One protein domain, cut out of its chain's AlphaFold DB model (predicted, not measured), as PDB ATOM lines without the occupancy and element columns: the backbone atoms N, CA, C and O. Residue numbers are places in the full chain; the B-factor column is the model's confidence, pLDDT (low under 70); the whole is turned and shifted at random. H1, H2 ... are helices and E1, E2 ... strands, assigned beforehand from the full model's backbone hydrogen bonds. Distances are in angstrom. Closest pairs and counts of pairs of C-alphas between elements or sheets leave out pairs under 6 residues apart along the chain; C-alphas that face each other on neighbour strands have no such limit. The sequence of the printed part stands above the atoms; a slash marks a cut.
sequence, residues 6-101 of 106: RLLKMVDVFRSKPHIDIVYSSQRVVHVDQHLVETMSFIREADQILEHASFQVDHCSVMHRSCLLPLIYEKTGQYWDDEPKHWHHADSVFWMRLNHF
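This is residues 6 to 101 of the 106 residues of an uncharacterized protein of Bacillus safensis (UniProt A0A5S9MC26). A long hairpin of two strands, E2 and E3, forms an arm that reaches away from a small body, in which the short strand pair E1 and E4 has H1 on one side and H2, H3 and loop stretches on the other. E1 runs on into E2, joining the body to the arm. The printed part has 96 residues with three named helices and four named strands, in the order H1, E1, E2, E3, E4, H2, H3; both two-stranded sheets, E2 - E3 and E1 - E4, are antiparallel and the class is mixed, helices and strands. The whole is only just loose, close to compact, with a radius of gyration of the C-alphas of 15.5 A, and its flat outline spans 47 by 38 by 20 A.

E2, residues 27 to 32, is 15.8 A long, and E3, residues 38 to 44, is 17.0 A long. C-alpha 38 is at (154.057, 160.279, 126.815). E1 is residues 22 to 24 and E4 residues 62 to 64. H1, residues 6 to 16, is 15.7 A long and begins at C-alpha 6, (143.677, 147.753, 143.183). H2, residues 68 to 76, is 12.3 A long. H3, residues 90 to 99, is 14.3 A long and ends at C-alpha 99, (157.268, 151.828, 159.845).

E2 and E3 are a hairpin, antiparallel at 162 degrees between directions, with N 29 and O 42 within hydrogen-bond range at 2.8 A and N 44 and O 27 at 2.8 A. E1 runs on into E2 across a break of 2 residues, at 39 degrees. E1 and E4 are antiparallel at 165 degrees, with N 23 and O 63 within hydrogen-bond range at 2.9 A. The closest C-alphas of H1 and E1 are those of Met 10 and Val 23, 6.5 A apart. H2 and H3 only just touch, with 3 pairs of C-alphas within 8 A, the closest those of Ile 72 and Arg 97 at 6.3 A; they are about perpendicular, at 77 degrees. H1 is apart from H2 and from H3. In H1, H2 and H3 every O i to N i+4 pair is within hydrogen-bond range.

The two C-alphas farthest apart are those of His 35 and Glu 74, 47.3 A. The printed part has no cut. The links from E3 to E4, 17 residues, and from H2 to H3, 13 residues, are long; in the latter, residues 83 to 88 stand free. The mean pLDDT of the printed part is 97.1, and no printed residue is under 70.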
ATOM      1  N   ARG A   6     142.731 147.318 142.128       94.94
ATOM      2  CA  ARG A   6     143.677 147.753 143.183       94.94
ATOM      3  C   ARG A   6     143.182 147.375 144.578       94.94
ATOM      4  O   ARG A   6     143.908 146.756 145.348       94.94
ATOM      5  N   LEU A   7     141.945 147.756 144.900       96.38
ATOM      6  CA  LEU A   7     141.378 147.535 146.231       96.38
ATOM      7  C   LEU A   7     141.184 146.047 146.522       96.38
ATOM      8  O   LEU A   7     141.531 145.601 147.611       96.38
ATOM      9  N   LEU A   8     140.676 145.289 145.545       97.25
ATOM     10  CA  LEU A   8     140.461 143.851 145.687       97.25
ATOM     11  C   LEU A   8     141.779 143.137 146.010       97.25
ATOM     12  O   LEU A   8     141.861 142.442 147.016       97.25
ATOM     13  N   LYS A   9     142.835 143.406 145.230       96.44
ATOM     14  CA  LYS A   9     144.154 142.786 145.424       96.44
ATOM     15  C   LYS A   9     144.768 143.122 146.785       96.44
ATOM     16  O   LYS A   9     145.220 142.220 147.480       96.44
ATOM     17  N   MET A  10     144.741 144.392 147.199       97.44
ATOM     18  CA  MET A  10     145.279 144.800 148.506       97.44
ATOM     19  C   MET A  10     144.512 144.154 149.671       97.44
ATOM     20  O   MET A  10     145.114 143.708 150.647       97.44
ATOM     21  N   VAL A  11     143.184 144.045 149.560       97.44
ATOM     22  CA  VAL A  11     142.351 143.361 150.561       97.44
ATOM     23  C   VAL A  11     142.634 141.858 150.598       97.44
ATOM     24  O   VAL A  11     142.681 141.275 151.683       97.44
ATOM     25  N   ASP A  12     142.848 141.220 149.451       97.50
ATOM     26  CA  ASP A  12     143.149 139.790 149.389       97.50
ATOM     27  C   ASP A  12     144.498 139.451 150.042       97.50
ATOM     28  O   ASP A  12     144.617 138.408 150.696       97.50
ATOM     29  N   VAL A  13     145.483 140.358 149.994       96.38
ATOM     30  CA  VAL A  13     146.717 140.221 150.789       96.38
ATOM     31  C   VAL A  13     146.397 140.229 152.286       96.38
ATOM     32  O   VAL A  13     146.809 139.319 153.002       96.38
ATOM     33  N   PHE A  14     145.589 141.177 152.772       97.44
ATOM     34  CA  PHE A  14     145.210 141.221 154.191       97.44
ATOM     35  C   PHE A  14     144.393 140.018 154.665       97.44
ATOM     36  O   PHE A  14     144.473 139.653 155.841       97.44
ATOM     37  N   ARG A  15     143.582 139.426 153.782       96.94
ATOM     38  CA  ARG A  15     142.802 138.214 154.075       96.94
ATOM     39  C   ARG A  15     143.684 136.974 154.122       96.94
ATOM     40  O   ARG A  15     143.525 136.156 155.022       96.94
ATOM     41  N   SER A  16     144.604 136.838 153.169       97.12
ATOM     42  CA  SER A  16     145.513 135.690 153.079       97.12
ATOM     43  C   SER A  16     146.656 135.745 154.097       97.12
ATOM     44  O   SER A  16     147.155 134.699 154.508       97.12
ATOM     45  N   LYS A  17     147.048 136.944 154.546       96.56
ATOM     46  CA  LYS A  17     148.130 137.173 155.513       96.56
ATOM     47  C   LYS A  17     147.642 138.076 156.664       96.56
ATOM     48  O   LYS A  17     147.950 139.268 156.692       96.56
ATOM     49  N   PRO A  18     146.895 137.534 157.649       95.44
ATOM     50  CA  PRO A  18     146.287 138.336 158.717       95.44
ATOM     51  C   PRO A  18     147.277 139.088 159.617       95.44
ATOM     52  O   PRO A  18     146.888 140.064 160.244       95.44
ATOM     53  N   HIS A  19     148.537 138.644 159.668       95.50
ATOM     54  CA  HIS A  19     149.618 139.250 160.454       95.50
ATOM     55  C   HIS A  19     150.244 140.492 159.796       95.50
ATOM     56  O   HIS A  19     151.127 141.104 160.386       95.50
ATOM     57  N   ILE A  20     149.839 140.838 158.569       97.00
ATOM     58  CA  ILE A  20     150.307 142.037 157.872       97.00
ATOM     59  C   ILE A  20     149.336 143.183 158.133       97.00
ATOM     60  O   ILE A  20     148.117 143.028 157.981       97.00
ATOM     61  N   ASP A  21     149.903 144.347 158.445       98.31
ATOM     62  CA  ASP A  21     149.149 145.571 158.703       98.31
ATOM     63  C   ASP A  21     149.284 146.626 157.602       98.31
ATOM     64  O   ASP A  21     148.458 147.536 157.543       98.31
ATOM     65  N   ILE A  22     150.272 146.506 156.706       98.62
ATOM     66  CA  ILE A  22     150.531 147.476 155.637       98.62
ATOM     67  C   ILE A  22     150.868 146.755 154.332       98.62
ATOM     68  O   ILE A  22     151.765 145.913 154.293       98.62
ATOM     69  N   VAL A  23     150.178 147.133 153.256       98.31
ATOM     70  CA  VAL A  23     150.469 146.677 151.896       98.31
ATOM     71  C   VAL A  23     150.667 147.860 150.956       98.31
ATOM     72  O   VAL A  23     150.008 148.895 151.091       98.31
ATOM     73  N   TYR A  24     151.562 147.707 149.987       98.25
ATOM     74  CA  TYR A  24     151.820 148.687 148.942       98.25
ATOM     75  C   TYR A  24     151.946 148.016 147.574       98.25
ATOM     76  O   TYR A  24     152.145 146.811 147.481       98.25
ATOM     77  N   SER A  25     151.776 148.783 146.499       97.25
ATOM     78  CA  SER A  25     151.799 148.265 145.126       97.25
ATOM     79  C   SER A  25     152.789 149.010 144.242       97.25
ATOM     80  O   SER A  25     153.029 150.198 144.466       97.25
ATOM     81  N   SER A  26     153.272 148.356 143.179       96.62
ATOM     82  CA  SER A  26     154.051 149.036 142.143       96.62
ATOM     83  C   SER A  26     153.252 150.191 141.525       96.62
ATOM     84  O   SER A  26     152.030 150.111 141.361       96.62
ATOM     85  N   GLN A  27     153.947 151.256 141.127       95.88
ATOM     86  CA  GLN A  27     153.352 152.432 140.491       95.88
ATOM     87  C   GLN A  27     154.047 152.739 139.168       95.88
ATOM     88  O   GLN A  27     155.241 153.028 139.145       95.88
ATOM     89  N   ARG A  28     153.286 152.767 138.068       95.81
ATOM     90  CA  ARG A  28     153.772 153.321 136.798       95.81
ATOM     91  C   ARG A  28     153.668 154.843 136.834       95.81
ATOM     92  O   ARG A  28     152.580 155.392 136.991       95.81
ATOM     93  N   VAL A  29     154.799 155.506 136.648       95.19
ATOM     94  CA  VAL A  29     154.910 156.957 136.503       95.19
ATOM     95  C   VAL A  29     155.126 157.266 135.029       95.19
ATOM     96  O   VAL A  29     156.004 156.688 134.392       95.19
ATOM     97  N   VAL A  30     154.308 158.162 134.485       96.44
ATOM     98  CA  VAL A  30     154.369 158.582 133.082       96.44
ATOM     99  C   VAL A  30     154.629 160.081 133.053       96.44
ATOM    100  O   VAL A  30     153.866 160.853 133.628       96.44
ATOM    101  N   HIS A  31     155.715 160.487 132.406       96.31
ATOM    102  CA  HIS A  31     155.986 161.878 132.080       96.31
ATOM    103  C   HIS A  31     155.370 162.187 130.726       96.31
ATOM    104  O   HIS A  31     155.531 161.435 129.761       96.31
ATOM    105  N   VAL A  32     154.679 163.315 130.659       97.06
ATOM    106  CA  VAL A  32     154.004 163.772 129.453       97.06
ATOM    107  C   VAL A  32     154.460 165.178 129.097       97.06
ATOM    108  O   VAL A  32     154.877 165.938 129.971       97.06
ATOM    109  N   ASP A  33     154.411 165.512 127.813       96.81
ATOM    110  CA  ASP A  33     154.620 166.879 127.350       96.81
ATOM    111  C   ASP A  33     153.374 167.762 127.579       96.81
ATOM    112  O   ASP A  33     152.365 167.350 128.158       96.81
ATOM    113  N   GLN A  34     153.433 169.002 127.090       96.06
ATOM    114  CA  GLN A  34     152.329 169.968 127.153       96.06
ATOM    115  C   GLN A  34     151.059 169.533 126.394       96.06
ATOM    116  O   GLN A  34     149.993 170.109 126.606       96.06
ATOM    117  N   HIS A  35     151.159 168.539 125.509       96.56
ATOM    118  CA  HIS A  35     150.051 167.958 124.753       96.56
ATOM    119  C   HIS A  35     149.569 166.631 125.361       96.56
ATOM    120  O   HIS A  35     148.753 165.943 124.749       96.56
ATOM    121  N   LEU A  36     150.038 166.287 126.569       93.75
ATOM    122  CA  LEU A  36     149.768 165.027 127.267       93.75
ATOM    123  C   LEU A  36     150.293 163.784 126.528       93.75
ATOM    124  O   LEU A  36     149.840 162.669 126.792       93.75
ATOM    125  N   VAL A  37     151.260 163.956 125.627       96.69
ATOM    126  CA  VAL A  37     151.918 162.846 124.936       96.69
ATOM    127  C   VAL A  37     153.017 162.293 125.835       96.69
ATOM    128  O   VAL A  37     153.839 163.045 126.358       96.69
ATOM    129  N   GLU A  38     153.030 160.972 126.031       97.38
ATOM    130  CA  GLU A  38     154.057 160.279 126.815       97.38
ATOM    131  C   GLU A  38     155.448 160.524 126.216       97.38
ATOM    132  O   GLU A  38     155.720 160.177 125.069       97.38
ATOM    133  N   THR A  39     156.333 161.113 127.020       97.56
ATOM    134  CA  THR A  39     157.745 161.343 126.672       97.56
ATOM    135  C   THR A  39     158.666 160.334 127.351       97.56
ATOM    136  O   THR A  39     159.731 160.017 126.827       97.56
ATOM    137  N   MET A  40     158.262 159.820 128.515       97.06
ATOM    138  CA  MET A  40     159.005 158.835 129.298       97.06
ATOM    139  C   MET A  40     158.057 158.127 130.268       97.06
ATOM    140  O   MET A  40     157.114 158.736 130.771       97.06
ATOM    141  N   SER A  41     158.337 156.875 130.619       97.38
ATOM    142  CA  SER A  41     157.719 156.243 131.783       97.38
ATOM    143  C   SER A  41     158.676 155.314 132.515       97.38
ATOM    144  O   SER A  41     159.666 154.843 131.959       97.38
ATOM    145  N   PHE A  42     158.389 155.088 133.792       96.56
ATOM    146  CA  PHE A  42     159.105 154.141 134.639       96.56
ATOM    147  C   PHE A  42     158.156 153.519 135.662       96.56
ATOM    148  O   PHE A  42     157.049 154.017 135.888       96.56
ATOM    149  N   ILE A  43     158.583 152.420 136.279       96.56
ATOM    150  CA  ILE A  43     157.838 151.744 137.340       96.56
ATOM    151  C   ILE A  43     158.616 151.899 138.646       96.56
ATOM    152  O   ILE A  43     159.824 151.681 138.691       96.56
ATOM    153  N   ARG A  44     157.920 152.304 139.708       95.12
ATOM    154  CA  ARG A  44     158.379 152.146 141.089       95.12
ATOM    155  C   ARG A  44     157.926 150.769 141.540       95.12
ATOM    156  O   ARG A  44     156.722 150.574 141.686       95.12
ATOM    157  N   GLU A  45     158.852 149.830 141.674       96.44
ATOM    158  CA  GLU A  45     158.504 148.442 141.972       96.44
ATOM    159  C   GLU A  45     158.182 148.219 143.452       96.44
ATOM    160  O   GLU A  45     158.779 148.822 144.344       96.44
ATOM    161  N   ALA A  46     157.212 147.341 143.699       96.62
ATOM    162  CA  ALA A  46     156.907 146.779 145.005       96.62
ATOM    163  C   ALA A  46     157.336 145.308 145.017       96.62
ATOM    164  O   ALA A  46     156.520 144.406 144.857       96.62
ATOM    165  N   ASP A  47     158.642 145.081 145.128       95.50
ATOM    166  CA  ASP A  47     159.282 143.764 145.018       95.50
ATOM    167  C   ASP A  47     159.977 143.322 146.316       95.50
ATOM    168  O   ASP A  47     160.537 142.226 146.396       95.50
ATOM    169  N   GLN A  48     159.931 144.159 147.355       96.56
ATOM    170  CA  GLN A  48     160.615 143.945 148.626       96.56
ATOM    171  C   GLN A  48     159.675 144.191 149.808       96.56
ATOM    172  O   GLN A  48     158.572 144.717 149.664       96.56
ATOM    173  N   ILE A  49     160.094 143.751 150.992       98.00
ATOM    174  CA  ILE A  49     159.468 144.149 152.256       98.00
ATOM    175  C   ILE A  49     160.235 145.372 152.753       98.00
ATOM    176  O   ILE A  49     161.461 145.318 152.849       98.00
ATOM    177  N   LEU A  50     159.539 146.468 153.059       98.19
ATOM    178  CA  LEU A  50     160.185 147.727 153.440       98.19
ATOM    179  C   LEU A  50     159.978 148.038 154.923       98.19
ATOM    180  O   LEU A  50     158.875 148.381 155.359       98.19
ATOM    181  N   GLU A  51     161.072 148.012 155.679       97.94
ATOM    182  CA  GLU A  51     161.150 148.599 157.026       97.94
ATOM    183  C   GLU A  51     161.364 150.126 156.982       97.94
ATOM    184  O   GLU A  51     161.220 150.810 157.994       97.94
ATOM    185  N   HIS A  52     161.668 150.679 155.800       97.44
ATOM    186  CA  HIS A  52     161.940 152.103 155.575       97.44
ATOM    187  C   HIS A  52     161.312 152.617 154.264       97.44
ATOM    188  O   HIS A  52     162.009 152.906 153.299       97.44
ATOM    189  N   ALA A  53     159.989 152.755 154.209       97.81
ATOM    190  CA  ALA A  53     159.227 153.153 153.020       97.81
ATOM    191  C   ALA A  53     159.295 154.659 152.678       97.81
ATOM    192  O   ALA A  53     158.894 155.067 151.585       97.81
ATOM    193  N   SER A  54     159.806 155.488 153.593       97.50
ATOM    194  CA  SER A  54     159.975 156.935 153.398       97.50
ATOM    195  C   SER A  54     160.772 157.242 152.121       97.50
ATOM    196  O   SER A  54     161.812 156.631 151.888       97.50
ATOM    197  N   PHE A  55     160.273 158.153 151.278       96.31
ATOM    198  CA  PHE A  55     160.820 158.509 149.957       96.31
ATOM    199  C   PHE A  55     160.916 157.379 148.910       96.31
ATOM    200  O   PHE A  55     161.313 157.637 147.771       96.31
ATOM    201  N   GLN A  56     160.517 156.149 149.244       96.25
ATOM    202  CA  GLN A  56     160.503 155.011 148.317       96.25
ATOM    203  C   GLN A  56     159.101 154.765 147.756       96.25
ATOM    204  O   GLN A  56     158.935 154.524 146.557       96.25
ATOM    205  N   VAL A  57     158.091 154.874 148.623       96.88
ATOM    206  CA  VAL A  57     156.695 154.569 148.310       96.88
ATOM    207  C   VAL A  57     155.884 155.850 148.159       96.88
ATOM    208  O   VAL A  57     155.912 156.730 149.016       96.88
ATOM    209  N   ASP A  58     155.137 155.936 147.064       96.75
ATOM    210  CA  ASP A  58     154.249 157.059 146.769       96.75
ATOM    211  C   ASP A  58     152.989 157.045 147.650       96.75
ATOM    212  O   ASP A  58     152.428 155.977 147.924       96.75
ATOM    213  N   HIS A  59     152.500 158.234 148.017       96.69
ATOM    214  CA  HIS A  59     151.229 158.460 148.712       96.69
ATOM    215  C   HIS A  59     150.072 157.552 148.249       96.69
ATOM    216  O   HIS A  59     149.354 156.964 149.061       96.69
ATOM    217  N   CYS A  60     149.883 157.410 146.936       95.94
ATOM    218  CA  CYS A  60     148.730 156.742 146.332       95.94
ATOM    219  C   CYS A  60     148.863 155.209 146.273       95.94
ATOM    220  O   CYS A  60     147.944 154.507 145.832       95.94
ATOM    221  N   SER A  61     149.992 154.657 146.711       96.88
ATOM    222  CA  SER A  61     150.341 153.250 146.492       96.88
ATOM    223  C   SER A  61     150.115 152.348 147.703       96.88
ATOM    224  O   SER A  61     150.426 151.167 147.626       96.88
ATOM    225  N   VAL A  62     149.545 152.862 148.799       98.12
ATOM    226  CA  VAL A  62     149.485 152.160 150.097       98.12
ATOM    227  C   VAL A  62     148.049 151.879 150.547       98.12
ATOM    228  O   VAL A  62     147.099 152.583 150.187       98.12
ATOM    229  N   MET A  63     147.888 150.816 151.332       98.50
ATOM    230  CA  MET A  63     146.730 150.525 152.172       98.50
ATOM    231  C   MET A  63     147.247 149.963 153.499       98.50
ATOM    232  O   MET A  63     148.153 149.135 153.507       98.50
ATOM    233  N   HIS A  64     146.680 150.392 154.623       98.50
ATOM    234  CA  HIS A  64     147.061 149.890 155.941       98.50
ATOM    235  C   HIS A  64     145.832 149.646 156.816       98.50
ATOM    236  O   HIS A  64     144.753 150.193 156.568       98.50
ATOM    237  N   ARG A  65     145.989 148.836 157.863       98.19
ATOM    238  CA  ARG A  65     144.938 148.628 158.860       98.19
ATOM    239  C   ARG A  65     144.777 149.866 159.733       98.19
ATOM    240  O   ARG A  65     145.744 150.532 160.105       98.19
ATOM    241  N   SER A  66     143.533 150.165 160.090       97.94
ATOM    242  CA  SER A  66     143.199 151.313 160.936       97.94
ATOM    243  C   SER A  66     143.710 151.176 162.373       97.94
ATOM    244  O   SER A  66     143.889 152.193 163.035       97.94
ATOM    245  N   CYS A  67     143.999 149.957 162.845       97.62
ATOM    246  CA  CYS A  67     144.561 149.709 164.178       97.62
ATOM    247  C   CYS A  67     145.927 150.377 164.408       97.62
ATOM    248  O   CYS A  67     146.283 150.617 165.557       97.62
ATOM    249  N   LEU A  68     146.658 150.734 163.344       98.38
ATOM    250  CA  LEU A  68     147.917 151.474 163.452       98.38
ATOM    251  C   LEU A  68     147.714 152.962 163.782       98.38
ATOM    252  O   LEU A  68     148.601 153.588 164.357       98.38
ATOM    253  N   LEU A  69     146.556 153.544 163.445       98.50
ATOM    254  CA  LEU A  69     146.313 154.979 163.627       98.50
ATOM    255  C   LEU A  69     146.324 155.405 165.106       98.50
ATOM    256  O   LEU A  69     147.012 156.380 165.411       98.50
ATOM    257  N   PRO A  70     145.652 154.699 166.042       98.50
ATOM    258  CA  PRO A  70     145.763 155.004 167.467       98.50
ATOM    259  C   PRO A  70     147.203 154.961 167.991       98.50
ATOM    260  O   PRO A  70     147.580 155.838 168.759       98.50
ATOM    261  N   LEU A  71     148.021 154.003 167.536       98.38
ATOM    262  CA  LEU A  71     149.421 153.866 167.961       98.38
ATOM    263  C   LEU A  71     150.270 155.057 167.491       98.38
ATOM    264  O   LEU A  71     151.080 155.600 168.243       98.38
ATOM    265  N   ILE A  72     150.051 155.509 166.251       98.38
ATOM    266  CA  ILE A  72     150.695 156.716 165.716       98.38
ATOM    267  C   ILE A  72     150.283 157.950 166.522       98.38
ATOM    268  O   ILE A  72     151.143 158.753 166.895       98.38
ATOM    269  N   TYR A  73     148.987 158.094 166.802       98.38
ATOM    270  CA  TYR A  73     148.466 159.229 167.553       98.38
ATOM    271  C   TYR A  73     149.006 159.260 168.984       98.38
ATOM    272  O   TYR A  73     149.445 160.308 169.441       98.38
ATOM    273  N   GLU A  74     149.049 158.120 169.676       98.38
ATOM    274  CA  GLU A  74     149.630 158.013 171.020       98.38
ATOM    275  C   GLU A  74     151.100 158.453 171.040       98.38
ATOM    276  O   GLU A  74     151.526 159.177 171.939       98.38
ATOM    277  N   LYS A  75     151.876 158.069 170.018       97.75
ATOM    278  CA  LYS A  75     153.306 158.386 169.935       97.75
ATOM    279  C   LYS A  75     153.597 159.832 169.528       97.75
ATOM    280  O   LYS A  75     154.594 160.395 169.973       97.75
ATOM    281  N   THR A  76     152.800 160.404 168.628       96.62
ATOM    282  CA  THR A  76     153.140 161.671 167.945       96.62
ATOM    283  C   THR A  76     152.145 162.805 168.195       96.62
ATOM    284  O   THR A  76     152.415 163.945 167.829       96.62
ATOM    285  N   GLY A  77     150.999 162.518 168.816       97.44
ATOM    286  CA  GLY A  77     149.907 163.466 169.051       97.44
ATOM    287  C   GLY A  77     149.098 163.834 167.804       97.44
ATOM    288  O   GLY A  77     148.173 164.637 167.900       97.44
ATOM    289  N   GLN A  78     149.443 163.291 166.632       96.50
ATOM    290  CA  GLN A  78     148.825 163.588 165.336       96.50
ATOM    291  C   GLN A  78     148.887 162.338 164.441       96.50
ATOM    292  O   GLN A  78     149.649 161.420 164.714       96.50
ATOM    293  N   TYR A  79     148.111 162.265 163.356       96.62
ATOM    294  CA  TYR A  79     148.237 161.151 162.397       96.62
ATOM    295  C   TYR A  79     149.272 161.483 161.326       96.62
ATOM    296  O   TYR A  79     150.365 160.915 161.308       96.62
ATOM    297  N   TRP A  80     148.928 162.457 160.485       97.50
ATOM    298  CA  TRP A  80     149.827 163.094 159.532       97.50
ATOM    299  C   TRP A  80     150.618 164.202 160.223       97.50
ATOM    300  O   TRP A  80     150.314 164.592 161.352       97.50
ATOM    301  N   ASP A  81     151.706 164.620 159.591       95.56
ATOM    302  CA  ASP A  81     152.515 165.734 160.061       95.56
ATOM    303  C   ASP A  81     152.100 167.003 159.318       95.56
ATOM    304  O   ASP A  81     152.355 167.124 158.119       95.56
ATOM    305  N   ASP A  82     151.441 167.922 160.023       93.81
ATOM    306  CA  ASP A  82     150.929 169.160 159.432       93.81
ATOM    307  C   ASP A  82     151.964 170.303 159.441       93.81
ATOM    308  O   ASP A  82     151.654 171.424 159.021       93.81
ATOM    309  N   GLU A  83     153.204 170.058 159.889       96.69
ATOM    310  CA  GLU A  83     154.239 171.090 159.880       96.69
ATOM    311  C   GLU A  83     154.579 171.523 158.439       96.69
ATOM    312  O   GLU A  83     154.928 170.683 157.603       96.69
ATOM    313  N   PRO A  84     154.591 172.839 158.132       97.25
ATOM    314  CA  PRO A  84     154.811 173.329 156.768       97.25
ATOM    315  C   PRO A  84     156.101 172.851 156.100       97.25
ATOM    316  O   PRO A  84     156.154 172.690 154.882       97.25
ATOM    317  N   LYS A  85     157.145 172.575 156.890       97.06
ATOM    318  CA  LYS A  85     158.426 172.065 156.380       97.06
ATOM    319  C   LYS A  85     158.308 170.668 155.749       97.06
ATOM    320  O   LYS A  85     159.171 170.288 154.961       97.06
ATOM    321  N   HIS A  86     157.250 169.921 156.071       97.12
ATOM    322  CA  HIS A  86     156.995 168.572 155.575       97.12
ATOM    323  C   HIS A  86     155.974 168.516 154.430       97.12
ATOM    324  O   HIS A  86     155.803 167.452 153.845       97.12
ATOM    325  N   TRP A  87     155.328 169.622 154.037       94.88
ATOM    326  CA  TRP A  87     154.245 169.599 153.036       94.88
ATOM    327  C   TRP A  87     154.629 168.970 151.689       94.88
ATOM    328  O   TRP A  87     153.788 168.367 151.029       94.88
ATOM    329  N   HIS A  88     155.898 169.060 151.289       95.94
ATOM    330  CA  HIS A  88     156.382 168.474 150.034       95.94
ATOM    331  C   HIS A  88     156.663 166.962 150.107       95.94
ATOM    332  O   HIS A  88     156.948 166.358 149.078       95.94
ATOM    333  N   HIS A  89     156.632 166.360 151.298       96.69
ATOM    334  CA  HIS A  89     156.947 164.944 151.534       96.69
ATOM    335  C   HIS A  89     156.181 164.382 152.747       96.69
ATOM    336  O   HIS A  89     156.691 163.549 153.502       96.69
ATOM    337  N   ALA A  90     154.953 164.862 152.964       97.38
ATOM    338  CA  ALA A  90     154.148 164.507 154.130       97.38
ATOM    339  C   ALA A  90     153.854 162.998 154.182       97.38
ATOM    340  O   ALA A  90     153.797 162.405 155.260       97.38
ATOM    341  N   ASP A  91     153.737 162.361 153.014       97.81
ATOM    342  CA  ASP A  91     153.599 160.912 152.870       97.81
ATOM    343  C   ASP A  91     154.812 160.177 153.430       97.81
ATOM    344  O   ASP A  91     154.664 159.275 154.245       97.81
ATOM    345  N   SER A  92     156.011 160.638 153.100       97.81
ATOM    346  CA  SER A  92     157.271 160.071 153.565       97.81
ATOM    347  C   SER A  92     157.425 160.176 155.085       97.81
ATOM    348  O   SER A  92     157.969 159.256 155.705       97.81
ATOM    349  N   VAL A  93     156.906 161.241 155.707       98.19
ATOM    350  CA  VAL A  93     156.853 161.365 157.175       98.19
ATOM    351  C   VAL A  93     155.828 160.398 157.767       98.19
ATOM    352  O   VAL A  93     156.116 159.721 158.758       98.19
ATOM    353  N   PHE A  94     154.652 160.271 157.154       98.50
ATOM    354  CA  PHE A  94     153.634 159.323 157.603       98.50
ATOM    355  C   PHE A  94     154.094 157.860 157.465       98.50
ATOM    356  O   PHE A  94     153.885 157.059 158.375       98.50
ATOM    357  N   TRP A  95     154.818 157.519 156.397       98.44
ATOM    358  CA  TRP A  95     155.449 156.209 156.211       98.44
ATOM    359  C   TRP A  95     156.471 155.900 157.294       98.44
ATOM    360  O   TRP A  95     156.461 154.798 157.829       98.44
ATOM    361  N   MET A  96     157.285 156.878 157.694       98.19
ATOM    362  CA  MET A  96     158.202 156.713 158.823       98.19
ATOM    363  C   MET A  96     157.447 156.415 160.131       98.19
ATOM    364  O   MET A  96     157.874 155.556 160.903       98.19
ATOM    365  N   ARG A  97     156.305 157.077 160.374       98.31
ATOM    366  CA  ARG A  97     155.453 156.807 161.548       98.31
ATOM    367  C   ARG A  97     154.859 155.398 161.502       98.31
ATOM    368  O   ARG A  97     154.876 154.705 162.514       98.31
ATOM    369  N   LEU A  98     154.383 154.959 160.340       98.50
ATOM    370  CA  LEU A  98     153.863 153.606 160.131       98.50
ATOM    371  C   LEU A  98     154.947 152.528 160.283       98.50
ATOM    372  O   LEU A  98     154.719 151.529 160.964       98.50
ATOM    373  N   ASN A  99     156.141 152.754 159.731       98.31
ATOM    374  CA  ASN A  99     157.268 151.828 159.845       98.31
ATOM    375  C   ASN A  99     157.774 151.630 161.271       98.31
ATOM    376  O   ASN A  99     158.407 150.617 161.550       98.31
ATOM    377  N   HIS A 100     157.455 152.542 162.192       97.94
ATOM    378  CA  HIS A 100     157.721 152.319 163.608       97.94
ATOM    379  C   HIS A 100     156.954 151.112 164.178       97.94
ATOM    380  O   HIS A 100     157.380 150.547 165.182       97.94
ATOM    381  N   PHE A 101     155.831 150.733 163.560       98.19
ATOM    382  CA  PHE A 101     154.931 149.694 164.060       98.19
ATOM    383  C   PHE A 101     154.835 148.468 163.147       98.19
ATOM    384  O   PHE A 101     154.631 147.368 163.653       98.19
TER     385      PHE A 101